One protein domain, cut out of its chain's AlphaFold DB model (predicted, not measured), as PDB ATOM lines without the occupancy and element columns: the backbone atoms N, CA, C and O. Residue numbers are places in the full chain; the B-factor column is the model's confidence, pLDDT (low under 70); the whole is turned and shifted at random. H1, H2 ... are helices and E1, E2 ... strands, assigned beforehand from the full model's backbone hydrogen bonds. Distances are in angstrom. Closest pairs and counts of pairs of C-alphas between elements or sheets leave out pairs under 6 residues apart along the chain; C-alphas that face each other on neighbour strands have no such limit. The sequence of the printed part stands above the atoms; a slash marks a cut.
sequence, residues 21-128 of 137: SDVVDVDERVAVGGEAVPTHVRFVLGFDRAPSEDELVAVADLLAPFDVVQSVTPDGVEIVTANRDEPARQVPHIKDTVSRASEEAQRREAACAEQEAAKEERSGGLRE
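This is residues 21 to 128 of the 137 residues of an uncharacterized protein of Mobilicoccus pelagius NBRC 104925 (UniProt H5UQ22). A twisted sheet of four strands has the helix H1 packed on one face, over E4 and E3 and along them, and a long helix, H2, that starts beside the sheet, crosses H1 and then runs far out as a free arm. The turn of the E1 and E2 hairpin makes the opposite end of the length. The printed part has 108 residues, with two named helices and four named strands in the order E1 E2 H1 E3 E4 H2; the sheet, E1 E2 E4 E3, is antiparallel, and the class is mixed, helices and strands. The whole is only just loose, close to extended, with a radius of gyration of the C-alphas of 19.3 A and spans of 77 by 25 by 21 A, a rod in outline; residues 110 to 128 of H2 stick out.

Find C-alpha 21 at (202.018, 213.967, 239.341); from there E1, residues 21 to 32, runs 34.5 A. E2, residues 35 to 47, comes back over 34.9 A. Next are H1, residues 53 to 63, 15.4 A long, and the strands E3, residues 68 to 73, and E4, residues 76 to 82. H2 starts with C-alpha 87 at (207.558, 229.093, 233.377) and runs 61.3 A through residues 87 to 128 to C-alpha 128 at (160.896, 195.313, 212.433).

Start with the hairpin E1 and E2, where N 26 and O 42 are 2.8 A apart, within hydrogen-bond range. E2 and E4 are antiparallel at 152 degrees; look at N 43 and O 79, 2.9 A. The hairpin E3 and E4 has N 80 and O 68 at 2.8 A. E1 and E3 are the edge strands. E2, H1 and E3 form a split strand-helix-strand unit, two strands that run the same way with E4 between them in the sheet, and its crossover is right-handed. H1 is on the sheet at a height of 9.6 A, over E4 and E3, and runs along the strands, at 11 degrees to E4 on the local plane; its closest C-alphas to E3 are Ala 60 and Val 69, 6.4 A. H2 is on the sheet too, only just at the sheet's level with a height of 3.8 A; its closest C-alpha to E1 is Val 91, 7.4 A from that of Val 23. With residues 94 to 109 alone, H2 touches H1, opposite ways at a steep tilt of 49 degrees, closest at the C-alphas of Ala 58 and Ala 101, 5.1 A. In H1 every O i to N i+4 pair is within hydrogen-bond range; in H2, 33 of 38 are.

The two farthest C-alphas, those of Gly 34 and Glu 128, are 77.4 A apart. Without the free stretch, the body spans 51 by 21 by 18 A. The printed part has no cut, and its five links are tight. The mean pLDDT of the printed part is 70.2; look for values under 70 at residues 21 to 33, 35 to 41, 74 to 75, 81 to 88 and 110 to 128.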
ATOM      1  N   SER A  21     201.049 214.335 238.303       68.50
ATOM      2  CA  SER A  21     202.018 213.967 239.341       68.50
ATOM      3  C   SER A  21     203.224 214.887 239.292       68.50
ATOM      4  O   SER A  21     203.651 215.434 240.306       68.50
ATOM      5  N   ASP A  22     203.740 215.100 238.081       66.12
ATOM      6  CA  ASP A  22     204.985 215.809 237.839       66.12
ATOM      7  C   ASP A  22     204.903 216.609 236.541       66.12
ATOM      8  O   ASP A  22     204.298 216.201 235.547       66.12
ATOM      9  N   VAL A  23     205.541 217.777 236.563       65.88
ATOM     10  CA  VAL A  23     205.764 218.616 235.388       65.88
ATOM     11  C   VAL A  23     207.257 218.870 235.330       65.88
ATOM     12  O   VAL A  23     207.790 219.616 236.152       65.88
ATOM     13  N   VAL A  24     207.933 218.213 234.390       67.12
ATOM     14  CA  VAL A  24     209.373 218.400 234.184       67.12
ATOM     15  C   VAL A  24     209.562 219.483 233.136       67.12
ATOM     16  O   VAL A  24     209.128 219.294 232.000       67.12
ATOM     17  N   ASP A  25     210.201 220.595 233.507       67.00
ATOM     18  CA  ASP A  25     210.676 221.586 232.547       67.00
ATOM     19  C   ASP A  25     212.051 221.177 232.006       67.00
ATOM     20  O   ASP A  25     212.959 220.799 232.749       67.00
ATOM     21  N   VAL A  26     212.195 221.214 230.686       62.88
ATOM     22  CA  VAL A  26     213.477 221.057 230.007       62.88
ATOM     23  C   VAL A  26     213.735 222.347 229.240       62.88
ATOM     24  O   VAL A  26     213.083 222.635 228.234       62.88
ATOM     25  N   ASP A  27     214.673 223.141 229.754       62.62
ATOM     26  CA  ASP A  27     215.101 224.404 229.153       62.62
ATOM     27  C   ASP A  27     215.982 224.115 227.927       62.62
ATOM     28  O   ASP A  27     217.158 223.754 228.049       62.62
ATOM     29  N   GLU A  28     215.413 224.242 226.725       61.00
ATOM     30  CA  GLU A  28     216.157 224.032 225.485       61.00
ATOM     31  C   GLU A  28     216.798 225.354 225.030       61.00
ATOM     32  O   GLU A  28     216.149 226.286 224.530       61.00
ATOM     33  N   ARG A  29     218.114 225.458 225.254       60.75
ATOM     34  CA  ARG A  29     218.905 226.650 224.929       60.75
ATOM     35  C   ARG A  29     219.578 226.523 223.578       60.75
ATOM     36  O   ARG A  29     220.289 225.555 223.316       60.75
ATOM     37  N   VAL A  30     219.461 227.573 222.773       53.53
ATOM     38  CA  VAL A  30     220.220 227.708 221.528       53.53
ATOM     39  C   VAL A  30     221.284 228.782 221.721       53.53
ATOM     40  O   VAL A  30     221.008 229.865 222.237       53.53
ATOM     41  N   ALA A  31     222.519 228.483 221.318       53.03
ATOM     42  CA  ALA A  31     223.599 229.459 221.335       53.03
ATOM     43  C   ALA A  31     223.439 230.428 220.156       53.03
ATOM     44  O   ALA A  31     223.637 230.051 219.000       53.03
ATOM     45  N   VAL A  32     223.116 231.686 220.445       57.72
ATOM     46  CA  VAL A  32     223.038 232.764 219.453       57.72
ATOM     47  C   VAL A  32     224.115 233.786 219.799       57.72
ATOM     48  O   VAL A  32     224.079 234.413 220.851       57.72
ATOM     49  N   GLY A  33     225.134 233.916 218.947       67.88
ATOM     50  CA  GLY A  33     226.231 234.869 219.180       67.88
ATOM     51  C   GLY A  33     227.110 234.568 220.406       67.88
ATOM     52  O   GLY A  33     227.807 235.461 220.873       67.88
ATOM     53  N   GLY A  34     227.093 233.333 220.919       71.00
ATOM     54  CA  GLY A  34     227.837 232.926 222.121       71.00
ATOM     55  C   GLY A  34     227.037 233.014 223.424       71.00
ATOM     56  O   GLY A  34     227.526 232.564 224.456       71.00
ATOM     57  N   GLU A  35     225.805 233.524 223.375       60.75
ATOM     58  CA  GLU A  35     224.886 233.549 224.511       60.75
ATOM     59  C   GLU A  35     223.835 232.442 224.367       60.75
ATOM     60  O   GLU A  35     223.283 232.223 223.287       60.75
ATOM     61  N   ALA A  36     223.594 231.698 225.448       63.03
ATOM     62  CA  ALA A  36     222.610 230.624 225.477       63.03
ATOM     63  C   ALA A  36     221.234 231.220 225.792       63.03
ATOM     64  O   ALA A  36     220.942 231.525 226.950       63.03
ATOM     65  N   VAL A  37     220.406 231.397 224.762       60.56
ATOM     66  CA  VAL A  37     219.065 231.975 224.892       60.56
ATOM     67  C   VAL A  37     218.046 230.833 224.971       60.56
ATOM     68  O   VAL A  37     218.050 229.970 224.084       60.56
ATOM     69  N   PRO A  38     217.184 230.785 226.003       60.19
ATOM     70  CA  PRO A  38     216.094 229.819 226.049       60.19
ATOM     71  C   PRO A  38     215.090 230.185 224.957       60.19
ATOM     72  O   PRO A  38     214.541 231.286 224.947       60.19
ATOM     73  N   THR A  39     214.878 229.292 223.997       64.38
ATOM     74  CA  THR A  39     213.959 229.570 222.875       64.38
ATOM     75  C   THR A  39     212.583 228.966 223.110       64.38
ATOM     76  O   THR A  39     211.580 229.524 222.668       64.38
ATOM     77  N   HIS A  40     212.541 227.862 223.853       66.94
ATOM     78  CA  HIS A  40     211.352 227.075 224.117       66.94
ATOM     79  C   HIS A  40     211.494 226.380 225.468       66.94
ATOM     80  O   HIS A  40     212.610 226.058 225.884       66.94
ATOM     81  N   VAL A  41     210.362 226.126 226.121       68.00
ATOM     82  CA  VAL A  41     210.307 225.267 227.305       68.00
ATOM     83  C   VAL A  41     209.548 224.009 226.917       68.00
ATOM     84  O   VAL A  41     208.422 224.079 226.418       68.00
ATOM     85  N   ARG A  42     210.185 222.856 227.110       72.62
ATOM     86  CA  ARG A  42     209.552 221.554 226.914       72.62
ATOM     87  C   ARG A  42     209.014 221.071 228.252       72.62
ATOM     88  O   ARG A  42     209.779 220.975 229.208       72.62
ATOM     89  N   PHE A  43     207.728 220.739 228.298       73.75
ATOM     90  CA  PHE A  43     207.112 220.096 229.453       73.75
ATOM     91  C   PHE A  43     206.769 218.649 229.137       73.75
ATOM     92  O   PHE A  43     206.125 218.354 228.128       73.75
ATOM     93  N   VAL A  44     207.182 217.757 230.034       77.88
ATOM     94  CA  VAL A  44     206.713 216.370 230.061       77.88
ATOM     95  C   VAL A  44     205.674 216.257 231.167       77.88
ATOM     96  O   VAL A  44     205.976 216.533 232.331       77.88
ATOM     97  N   LEU A  45     204.447 215.900 230.786       80.56
ATOM     98  CA  LEU A  45     203.308 215.784 231.689       80.56
ATOM     99  C   LEU A  45     203.194 214.347 232.197       80.56
ATOM    100  O   LEU A  45     202.777 213.461 231.452       80.56
ATOM    101  N   GLY A  46     203.585 214.130 233.455       78.81
ATOM    102  CA  GLY A  46     203.381 212.864 234.154       78.81
ATOM    103  C   GLY A  46     202.029 212.855 234.862       78.81
ATOM    104  O   GLY A  46     201.684 213.824 235.541       78.81
ATOM    105  N   PHE A  47     201.273 211.772 234.716       79.81
ATOM    106  CA  PHE A  47     199.935 211.629 235.291       79.81
ATOM    107  C   PHE A  47     199.916 210.638 236.460       79.81
ATOM    108  O   PHE A  47     200.639 209.642 236.442       79.81
ATOM    109  N   ASP A  48     199.032 210.867 237.438       80.12
ATOM    110  CA  ASP A  48     198.909 210.013 238.640       80.12
ATOM    111  C   ASP A  48     198.374 208.605 238.342       80.12
ATOM    112  O   ASP A  48     198.483 207.688 239.161       80.12
ATOM    113  N   ARG A  49     197.808 208.425 237.149       80.19
ATOM    114  CA  ARG A  49     197.402 207.143 236.581       80.19
ATOM    115  C   ARG A  49     197.623 207.158 235.076       80.19
ATOM    116  O   ARG A  49     197.737 208.226 234.482       80.19
ATOM    117  N   ALA A  50     197.603 205.980 234.458       80.69
ATOM    118  CA  ALA A  50     197.575 205.882 233.006       80.69
ATOM    119  C   ALA A  50     196.324 206.614 232.460       80.69
ATOM    120  O   ALA A  50     195.204 206.259 232.853       80.69
ATOM    121  N   PRO A  51     196.494 207.652 231.621       76.75
ATOM    122  CA  PRO A  51     195.377 208.342 230.986       76.75
ATOM    123  C   PRO A  51     194.773 207.480 229.870       76.75
ATOM    124  O   PRO A  51     195.474 206.689 229.234       76.75
ATOM    125  N   SER A  52     193.475 207.635 229.614       80.38
ATOM    126  CA  SER A  52     192.839 207.038 228.435       80.38
ATOM    127  C   SER A  52     193.217 207.792 227.149       80.38
ATOM    128  O   SER A  52     193.720 208.917 227.193       80.38
ATOM    129  N   GLU A  53     192.963 207.187 225.985       80.06
ATOM    130  CA  GLU A  53     193.194 207.848 224.690       80.06
ATOM    131  C   GLU A  53     192.359 209.134 224.560       80.06
ATOM    132  O   GLU A  53     192.892 210.175 224.180       80.06
ATOM    133  N   ASP A  54     191.087 209.104 224.969       79.50
ATOM    134  CA  ASP A  54     190.213 210.282 224.977       79.50
ATOM    135  C   ASP A  54     190.707 211.387 225.918       79.50
ATOM    136  O   ASP A  54     190.632 212.568 225.577       79.50
ATOM    137  N   GLU A  55     191.248 211.028 227.085       81.06
ATOM    138  CA  GLU A  55     191.840 211.993 228.015       81.06
ATOM    139  C   GLU A  55     193.090 212.645 227.427       81.06
ATOM    140  O   GLU A  55     193.235 213.866 227.488       81.06
ATOM    141  N   LEU A  56     193.970 211.856 226.807       80.50
ATOM    142  CA  LEU A  56     195.158 212.362 226.119       80.50
ATOM    143  C   LEU A  56     194.788 213.313 224.972       80.50
ATOM    144  O   LEU A  56     195.400 214.374 224.825       80.50
ATOM    145  N   VAL A  57     193.764 212.966 224.190       81.75
ATOM    146  CA  VAL A  57     193.243 213.816 223.110       81.75
ATOM    147  C   VAL A  57     192.619 215.093 223.674       81.75
ATOM    148  O   VAL A  57     192.895 216.173 223.157       81.75
ATOM    149  N   ALA A  58     191.838 215.015 224.753       83.69
ATOM    150  CA  ALA A  58     191.246 216.190 225.390       83.69
ATOM    151  C   ALA A  58     192.314 217.145 225.950       83.69
ATOM    152  O   ALA A  58     192.205 218.360 225.783       83.69
ATOM    153  N   VAL A  59     193.374 216.609 226.567       82.56
ATOM    154  CA  VAL A  59     194.527 217.403 227.022       82.56
ATOM    155  C   VAL A  59     195.192 218.101 225.834       82.56
ATOM    156  O   VAL A  59     195.429 219.307 225.891       82.56
ATOM    157  N   ALA A  60     195.455 217.373 224.746       79.62
ATOM    158  CA  ALA A  60     196.072 217.940 223.550       79.62
ATOM    159  C   ALA A  60     195.200 219.033 222.905       79.62
ATOM    160  O   ALA A  60     195.713 220.105 222.588       79.62
ATOM    161  N   ASP A  61     193.892 218.804 222.768       83.00
ATOM    162  CA  ASP A  61     192.933 219.759 222.197       83.00
ATOM    163  C   ASP A  61     192.863 221.065 222.998       83.00
ATOM    164  O   ASP A  61     192.760 222.148 222.419       83.00
ATOM    165  N   LEU A  62     192.903 220.976 224.330       81.56
ATOM    166  CA  LEU A  62     192.818 222.149 225.199       81.56
ATOM    167  C   LEU A  62     194.142 222.925 225.280       81.56
ATOM    168  O   LEU A  62     194.113 224.132 225.522       81.56
ATOM    169  N   LEU A  63     195.282 222.261 225.066       79.44
ATOM    170  CA  LEU A  63     196.611 222.886 225.062       79.44
ATOM    171  C   LEU A  63     196.998 223.465 223.695       79.44
ATOM    172  O   LEU A  63     197.629 224.518 223.645       79.44
ATOM    173  N   ALA A  64     196.578 222.845 222.588       75.75
ATOM    174  CA  ALA A  64     196.910 223.264 221.220       75.75
ATOM    175  C   ALA A  64     196.661 224.755 220.872       75.75
ATOM    176  O   ALA A  64     197.387 225.292 220.032       75.75
ATOM    177  N   PRO A  65     195.673 225.468 221.459       75.56
ATOM    178  CA  PRO A  65     195.484 226.898 221.208       75.56
ATOM    179  C   PRO A  65     196.589 227.788 221.788       75.56
ATOM    180  O   PRO A  65     196.758 228.920 221.332       75.56
ATOM    181  N   PHE A  66     197.299 227.304 222.807       70.31
ATOM    182  CA  PHE A  66     198.284 228.070 223.572       70.31
ATOM    183  C   PHE A  66     199.709 227.550 223.359       70.31
ATOM    184  O   PHE A  66     200.647 228.347 223.327       70.31
ATOM    185  N   ASP A  67     199.850 226.244 223.133       74.12
ATOM    186  CA  ASP A  67     201.118 225.527 223.088       74.12
ATOM    187  C   ASP A  67     201.213 224.598 221.871       74.12
ATOM    188  O   ASP A  67     200.216 224.201 221.266       74.12
ATOM    189  N   VAL A  68     202.439 224.215 221.509       73.56
ATOM    190  CA  VAL A  68     202.684 223.225 220.456       73.56
ATOM    191  C   VAL A  68     202.770 221.844 221.095       73.56
ATOM    192  O   VAL A  68     203.745 221.522 221.771       73.56
ATOM    193  N   VAL A  69     201.775 220.993 220.854       74.12
ATOM    194  CA  VAL A  69     201.829 219.582 221.260       74.12
ATOM    195  C   VAL A  69     202.813 218.848 220.344       74.12
ATOM    196  O   VAL A  69     202.584 218.761 219.138       74.12
ATOM    197  N   GLN A  70     203.926 218.352 220.893       71.94
ATOM    198  CA  GLN A  70     204.940 217.637 220.109       71.94
ATOM    199  C   GLN A  70     204.640 216.150 219.999       71.94
ATOM    200  O   GLN A  70     204.801 215.563 218.927       71.94
ATOM    201  N   SER A  71     204.238 215.529 221.106       73.50
ATOM    202  CA  SER A  71     203.934 214.106 221.120       73.50
ATOM    203  C   SER A  71     202.890 213.763 222.174       73.50
ATOM    204  O   SER A  71     202.790 214.388 223.229       73.50
ATOM    205  N   VAL A  72     202.088 212.753 221.851       73.75
ATOM    206  CA  VAL A  72     201.122 212.142 222.758       73.75
ATOM    207  C   VAL A  72     201.515 210.677 222.867       73.75
ATOM    208  O   VAL A  72     201.574 209.972 221.859       73.75
ATOM    209  N   THR A  73     201.842 210.239 224.077       72.81
ATOM    210  CA  THR A  73     202.278 208.870 224.362       72.81
ATOM    211  C   THR A  73     201.450 208.287 225.510       72.81
ATOM    212  O   THR A  73     200.872 209.049 226.285       72.81
ATOM    213  N   PRO A  74     201.399 206.952 225.667       66.88
ATOM    214  CA  PRO A  74     200.716 206.326 226.801       66.88
ATOM    215  C   PRO A  74     201.294 206.742 228.161       66.88
ATOM    216  O   PRO A  74     200.589 206.721 229.165       66.88
ATOM    217  N   ASP A  75     202.574 207.124 228.183       67.12
ATOM    218  CA  ASP A  75     203.301 207.528 229.387       67.12
ATOM    219  C   ASP A  75     203.116 209.017 229.729       67.12
ATOM    220  O   ASP A  75     203.492 209.453 230.817       67.12
ATOM    221  N   GLY A  76     202.554 209.816 228.815       72.56
ATOM    222  CA  GLY A  76     202.407 211.252 229.014       72.56
ATOM    223  C   GLY A  76     202.227 212.061 227.732       72.56
ATOM    224  O   GLY A  76     202.403 211.570 226.610       72.56
ATOM    225  N   VAL A  77     201.917 213.344 227.913       74.56
ATOM    226  CA  VAL A  77     201.883 214.336 226.828       74.56
ATOM    227  C   VAL A  77     203.138 215.193 226.897       74.56
ATOM    228  O   VAL A  77     203.516 215.687 227.962       74.56
ATOM    229  N   GLU A  78     203.774 215.384 225.750       77.44
ATOM    230  CA  GLU A  78     204.892 216.297 225.593       77.44
ATOM    231  C   GLU A  78     204.440 217.549 224.850       77.44
ATOM    232  O   GLU A  78     203.990 217.496 223.699       77.44
ATOM    233  N   ILE A  79     204.612 218.693 225.504       75.69
ATOM    234  CA  ILE A  79     204.304 219.992 224.920       75.69
ATOM    235  C   ILE A  79     205.548 220.863 224.871       75.69
ATOM    236  O   ILE A  79     206.410 220.821 225.751       75.69
ATOM    237  N   VAL A  80     205.608 221.685 223.836       71.31
ATOM    238  CA  VAL A  80     206.585 222.747 223.696       71.31
ATOM    239  C   VAL A  80     205.860 224.073 223.648       71.31
ATOM    240  O   VAL A  80     205.041 224.338 222.768       71.31
ATOM    241  N   THR A  81     206.188 224.918 224.612       66.88
ATOM    242  CA  THR A  81     205.636 226.261 224.709       66.88
ATOM    243  C   THR A  81     206.612 227.212 224.027       66.88
ATOM    244  O   THR A  81     207.837 227.131 224.201       66.88
ATOM    245  N   ALA A  82     206.094 228.106 223.183       60.81
ATOM    246  CA  ALA A  82     206.907 229.210 222.693       60.81
ATOM    247  C   ALA A  82     207.245 230.083 223.906       60.81
ATOM    248  O   ALA A  82     206.335 230.517 224.613       60.81
ATOM    249  N   ASN A  83     208.537 230.314 224.165       59.38
ATOM    250  CA  ASN A  83     209.020 231.077 225.315       59.38
ATOM    251  C   ASN A  83     208.572 232.550 225.229       59.38
ATOM    252  O   ASN A  83     209.308 233.428 224.776       59.38
ATOM    253  N   ARG A  84     207.314 232.812 225.586       51.94
ATOM    254  CA  ARG A  84     206.717 234.146 225.684       51.94
ATOM    255  C   ARG A  84     206.265 234.490 227.098       51.94
ATOM    256  O   ARG A  84     206.100 235.674 227.372       51.94
ATOM    257  N   ASP A  85     206.143 233.501 227.983       54.47
ATOM    258  CA  ASP A  85     205.754 233.682 229.378       54.47
ATOM    259  C   ASP A  85     206.692 232.933 230.327       54.47
ATOM    260  O   ASP A  85     207.221 231.869 230.014       54.47
ATOM    261  N   GLU A  86     206.881 233.511 231.514       63.25
ATOM    262  CA  GLU A  86     207.647 232.910 232.602       63.25
ATOM    263  C   GLU A  86     207.107 231.499 232.926       63.25
ATOM    264  O   GLU A  86     205.899 231.358 233.161       63.25
ATOM    265  N   PRO A  87     207.967 230.465 233.043       65.06
ATOM    266  CA  PRO A  87     207.558 229.093 233.377       65.06
ATOM    267  C   PRO A  87     206.656 229.007 234.619       65.06
ATOM    268  O   PRO A  87     205.737 228.191 234.691       65.06
ATOM    269  N   ALA A  88     206.857 229.921 235.576       66.81
ATOM    270  CA  ALA A  88     206.059 230.052 236.793       66.81
ATOM    271  C   ALA A  88     204.562 230.325 236.544       66.81
ATOM    272  O   ALA A  88     203.736 230.021 237.404       66.81
ATOM    273  N   ARG A  89     204.196 230.889 235.387       71.06
ATOM    274  CA  ARG A  89     202.801 231.126 234.975       71.06
ATOM    275  C   ARG A  89     202.243 230.000 234.110       71.06
ATOM    276  O   ARG A  89     201.039 229.760 234.143       71.06
ATOM    277  N   GLN A  90     203.111 229.296 233.388       74.62
ATOM    278  CA  GLN A  90     202.727 228.206 232.493       74.62
ATOM    279  C   GLN A  90     202.335 226.945 233.271       74.62
ATOM    280  O   GLN A  90     201.289 226.364 233.001       74.62
ATOM    281  N   VAL A  91     203.095 226.564 234.304       76.12
ATOM    282  CA  VAL A  91     202.806 225.344 235.084       76.12
ATOM    283  C   VAL A  91     201.411 225.363 235.742       76.12
ATOM    284  O   VAL A  91     200.696 224.365 235.629       76.12
ATOM    285  N   PRO A  92     200.958 226.455 236.397       79.69
ATOM    286  CA  PRO A  92     199.591 226.535 236.915       79.69
ATOM    287  C   PRO A  92     198.517 226.444 235.825       79.69
ATOM    288  O   PRO A  92     197.487 225.815 236.050       79.69
ATOM    289  N   HIS A  93     198.755 227.043 234.654       80.62
ATOM    290  CA  HIS A  93     197.821 226.985 233.530       80.62
ATOM    291  C   HIS A  93     197.690 225.559 232.983       80.62
ATOM    292  O   HIS A  93     196.579 225.064 232.833       80.62
ATOM    293  N   ILE A  94     198.813 224.865 232.786       80.75
ATOM    294  CA  ILE A  94     198.847 223.466 232.346       80.75
ATOM    295  C   ILE A  94     198.085 222.567 233.336       80.75
ATOM    296  O   ILE A  94     197.282 221.733 232.923       80.75
ATOM    297  N   LYS A  95     198.274 222.766 234.648       82.25
ATOM    298  CA  LYS A  95     197.549 222.020 235.695       82.25
ATOM    299  C   LYS A  95     196.034 222.245 235.656       82.25
ATOM    300  O   LYS A  95     195.277 221.286 235.814       82.25
ATOM    301  N   ASP A  96     195.594 223.484 235.439       83.94
ATOM    302  CA  ASP A  96     194.169 223.818 235.277       83.94
ATOM    303  C   ASP A  96     193.593 223.166 234.012       83.94
ATOM    304  O   ASP A  96     192.537 222.537 234.065       83.94
ATOM    305  N   THR A  97     194.328 223.222 232.900       82.94
ATOM    306  CA  THR A  97     193.930 222.600 231.635       82.94
ATOM    307  C   THR A  97     193.787 221.083 231.750       82.94
ATOM    308  O   THR A  97     192.780 220.538 231.303       82.94
ATOM    309  N   VAL A  98     194.735 220.396 232.397       81.69
ATOM    310  CA  VAL A  98     194.646 218.940 232.613       81.69
ATOM    311  C   VAL A  98     193.452 218.574 233.493       81.69
ATOM    312  O   VAL A  98     192.720 217.650 233.154       81.69
ATOM    313  N   SER A  99     193.187 219.344 234.553       82.50
ATOM    314  CA  SER A  99     192.004 219.125 235.399       82.50
ATOM    315  C   SER A  99     190.701 219.210 234.591       82.50
ATOM    316  O   SER A  99     189.812 218.375 234.749       82.50
ATOM    317  N   ARG A 100     190.603 220.184 233.675       80.69
ATOM    318  CA  ARG A 100     189.437 220.351 232.789       80.69
ATOM    319  C   ARG A 100     189.340 219.280 231.710       80.69
ATOM    320  O   ARG A 100     188.233 218.955 231.279       80.69
ATOM    321  N   ALA A 101     190.469 218.735 231.263       78.19
ATOM    322  CA  ALA A 101     190.498 217.705 230.233       78.19
ATOM    323  C   ALA A 101     189.763 216.433 230.676       78.19
ATOM    324  O   ALA A 101     189.065 215.837 229.864       78.19
ATOM    325  N   SER A 102     189.827 216.061 231.958       73.12
ATOM    326  CA  SER A 102     189.050 214.929 232.485       73.12
ATOM    327  C   SER A 102     187.546 215.158 232.435       73.12
ATOM    328  O   SER A 102     186.798 214.261 232.058       73.12
ATOM    329  N   GLU A 103     187.092 216.364 232.772       79.00
ATOM    330  CA  GLU A 103     185.670 216.713 232.702       79.00
ATOM    331  C   GLU A 103     185.160 216.748 231.252       79.00
ATOM    332  O   GLU A 103     183.983 216.493 230.993       79.00
ATOM    333  N   GLU A 104     186.027 217.102 230.303       79.75
ATOM    334  CA  GLU A 104     185.720 217.103 228.873       79.75
ATOM    335  C   GLU A 104     185.740 215.682 228.287       79.75
ATOM    336  O   GLU A 104     184.833 215.322 227.540       79.75
ATOM    337  N   ALA A 105     186.707 214.846 228.673       75.94
ATOM    338  CA  ALA A 105     186.785 213.447 228.257       75.94
ATOM    339  C   ALA A 105     185.555 212.653 228.724       75.94
ATOM    340  O   ALA A 105     184.907 211.996 227.912       75.94
ATOM    341  N   GLN A 106     185.144 212.815 229.987       75.62
ATOM    342  CA  GLN A 106     183.918 212.198 230.512       75.62
ATOM    343  C   GLN A 106     182.660 212.663 229.760       75.62
ATOM    344  O   GLN A 106     181.749 211.875 229.503       75.62
ATOM    345  N   ARG A 107     182.603 213.941 229.358       75.75
ATOM    346  CA  ARG A 107     181.501 214.463 228.535       75.75
ATOM    347  C   ARG A 107     181.480 213.856 227.134       75.75
ATOM    348  O   ARG A 107     180.400 213.549 226.631       75.75
ATOM    349  N   ARG A 108     182.645 213.676 226.507       75.44
ATOM    350  CA  ARG A 108     182.769 213.041 225.183       75.44
ATOM    351  C   ARG A 108     182.380 211.565 225.230       75.44
ATOM    352  O   ARG A 108     181.632 211.123 224.361       75.44
ATOM    353  N   GLU A 109     182.802 210.841 226.263       70.06
ATOM    354  CA  GLU A 109     182.438 209.437 226.476       70.06
ATOM    355  C   GLU A 109     180.917 209.271 226.647       70.06
ATOM    356  O   GLU A 109     180.296 208.466 225.949       70.06
ATOM    357  N   ALA A 110     180.284 210.112 227.474       68.31
ATOM    358  CA  ALA A 110     178.829 210.116 227.643       68.31
ATOM    359  C   ALA A 110     178.084 210.425 226.330       68.31
ATOM    360  O   ALA A 110     177.135 209.727 225.971       68.31
ATOM    361  N   ALA A 111     178.549 211.419 225.566       68.06
ATOM    362  CA  ALA A 111     177.958 211.773 224.275       68.06
ATOM    363  C   ALA A 111     178.146 210.681 223.201       68.06
ATOM    364  O   ALA A 111     177.337 210.578 222.271       68.06
ATOM    365  N   CYS A 112     179.207 209.875 223.299       63.91
ATOM    366  CA  CYS A 112     179.438 208.733 222.420       63.91
ATOM    367  C   CYS A 112     178.471 207.584 222.750       63.91
ATOM    368  O   CYS A 112     177.811 207.064 221.848       63.91
ATOM    369  N   ALA A 113     178.291 207.276 224.039       60.84
ATOM    370  CA  ALA A 113     177.358 206.249 224.506       60.84
ATOM    371  C   ALA A 113     175.898 206.550 224.109       60.84
ATOM    372  O   ALA A 113     175.180 205.660 223.648       60.84
ATOM    373  N   GLU A 114     175.461 207.811 224.201       61.97
ATOM    374  CA  GLU A 114     174.119 208.217 223.752       61.97
ATOM    375  C   GLU A 114     173.931 208.055 222.233       61.97
ATOM    376  O   GLU A 114     172.850 207.686 221.764       61.97
ATOM    377  N   GLN A 115     174.980 208.289 221.439       59.97
ATOM    378  CA  GLN A 115     174.928 208.095 219.989       59.97
ATOM    379  C   GLN A 115     174.932 206.622 219.578       59.97
ATOM    380  O   GLN A 115     174.289 206.278 218.583       59.97
ATOM    381  N   GLU A 116     175.643 205.757 220.300       58.59
ATOM    382  CA  GLU A 116     175.597 204.313 220.061       58.59
ATOM    383  C   GLU A 116     174.223 203.735 220.405       58.59
ATOM    384  O   GLU A 116     173.641 203.056 219.558       58.59
ATOM    385  N   ALA A 117     173.635 204.118 221.544       58.91
ATOM    386  CA  ALA A 117     172.266 203.740 221.902       58.91
ATOM    387  C   ALA A 117     171.245 204.204 220.843       58.91
ATOM    388  O   ALA A 117     170.421 203.418 220.368       58.91
ATOM    389  N   ALA A 118     171.360 205.450 220.368       59.06
ATOM    390  CA  ALA A 118     170.487 205.986 219.323       59.06
ATOM    391  C   ALA A 118     170.666 205.293 217.953       59.06
ATOM    392  O   ALA A 118     169.730 205.241 217.146       59.06
ATOM    393  N   LYS A 119     171.861 204.767 217.649       58.31
ATOM    394  CA  LYS A 119     172.110 203.960 216.440       58.31
ATOM    395  C   LYS A 119     171.546 202.547 216.579       58.31
ATOM    396  O   LYS A 119     171.000 202.031 215.602       58.31
ATOM    397  N   GLU A 120     171.633 201.948 217.763       58.09
ATOM    398  CA  GLU A 120     171.079 200.622 218.044       58.09
ATOM    399  C   GLU A 120     169.550 200.619 217.918       58.09
ATOM    400  O   GLU A 120     169.012 199.800 217.168       58.09
ATOM    401  N   GLU A 121     168.860 201.608 218.499       57.81
ATOM    402  CA  GLU A 121     167.402 201.769 218.368       57.81
ATOM    403  C   GLU A 121     166.955 201.959 216.908       57.81
ATOM    404  O   GLU A 121     165.989 201.339 216.456       57.81
ATOM    405  N   ARG A 122     167.691 202.754 216.117       58.19
ATOM    406  CA  ARG A 122     167.403 202.927 214.679       58.19
ATOM    407  C   ARG A 122     167.605 201.645 213.879       58.19
ATOM    408  O   ARG A 122     166.854 201.390 212.940       58.19
ATOM    409  N   SER A 123     168.610 200.845 214.225       55.38
ATOM    410  CA  SER A 123     168.891 199.577 213.545       55.38
ATOM    411  C   SER A 123     167.906 198.461 213.921       55.38
ATOM    412  O   SER A 123     167.603 197.614 213.079       55.38
ATOM    413  N   GLY A 124     167.368 198.488 215.147       57.00
ATOM    414  CA  GLY A 124     166.287 197.612 215.600       57.00
ATOM    415  C   GLY A 124     164.958 197.940 214.918       57.00
ATOM    416  O   GLY A 124     164.339 197.053 214.330       57.00
ATOM    417  N   GLY A 125     164.586 199.225 214.875       56.41
ATOM    418  CA  GLY A 125     163.359 199.683 214.213       56.41
ATOM    419  C   GLY A 125     163.316 199.380 212.709       56.41
ATOM    420  O   GLY A 125     162.280 198.977 212.186       56.41
ATOM    421  N   LEU A 126     164.457 199.475 212.011       54.91
ATOM    422  CA  LEU A 126     164.533 199.142 210.581       54.91
ATOM    423  C   LEU A 126     164.331 197.641 210.296       54.91
ATOM    424  O   LEU A 126     163.869 197.275 209.218       54.91
ATOM    425  N   ARG A 127     164.687 196.753 211.237       57.12
ATOM    426  CA  ARG A 127     164.501 195.297 211.083       57.12
ATOM    427  C   ARG A 127     163.051 194.871 211.314       57.12
ATOM    428  O   ARG A 127     162.589 193.964 210.624       57.12
ATOM    429  N   GLU A 128     162.338 195.528 212.227       54.44
ATOM    430  CA  GLU A 128     160.896 195.313 212.433       54.44
ATOM    431  C   GLU A 128     160.066 195.751 211.218       54.44
ATOM    432  O   GLU A 128     159.168 195.024 210.792       54.44
TER     433      GLU A 128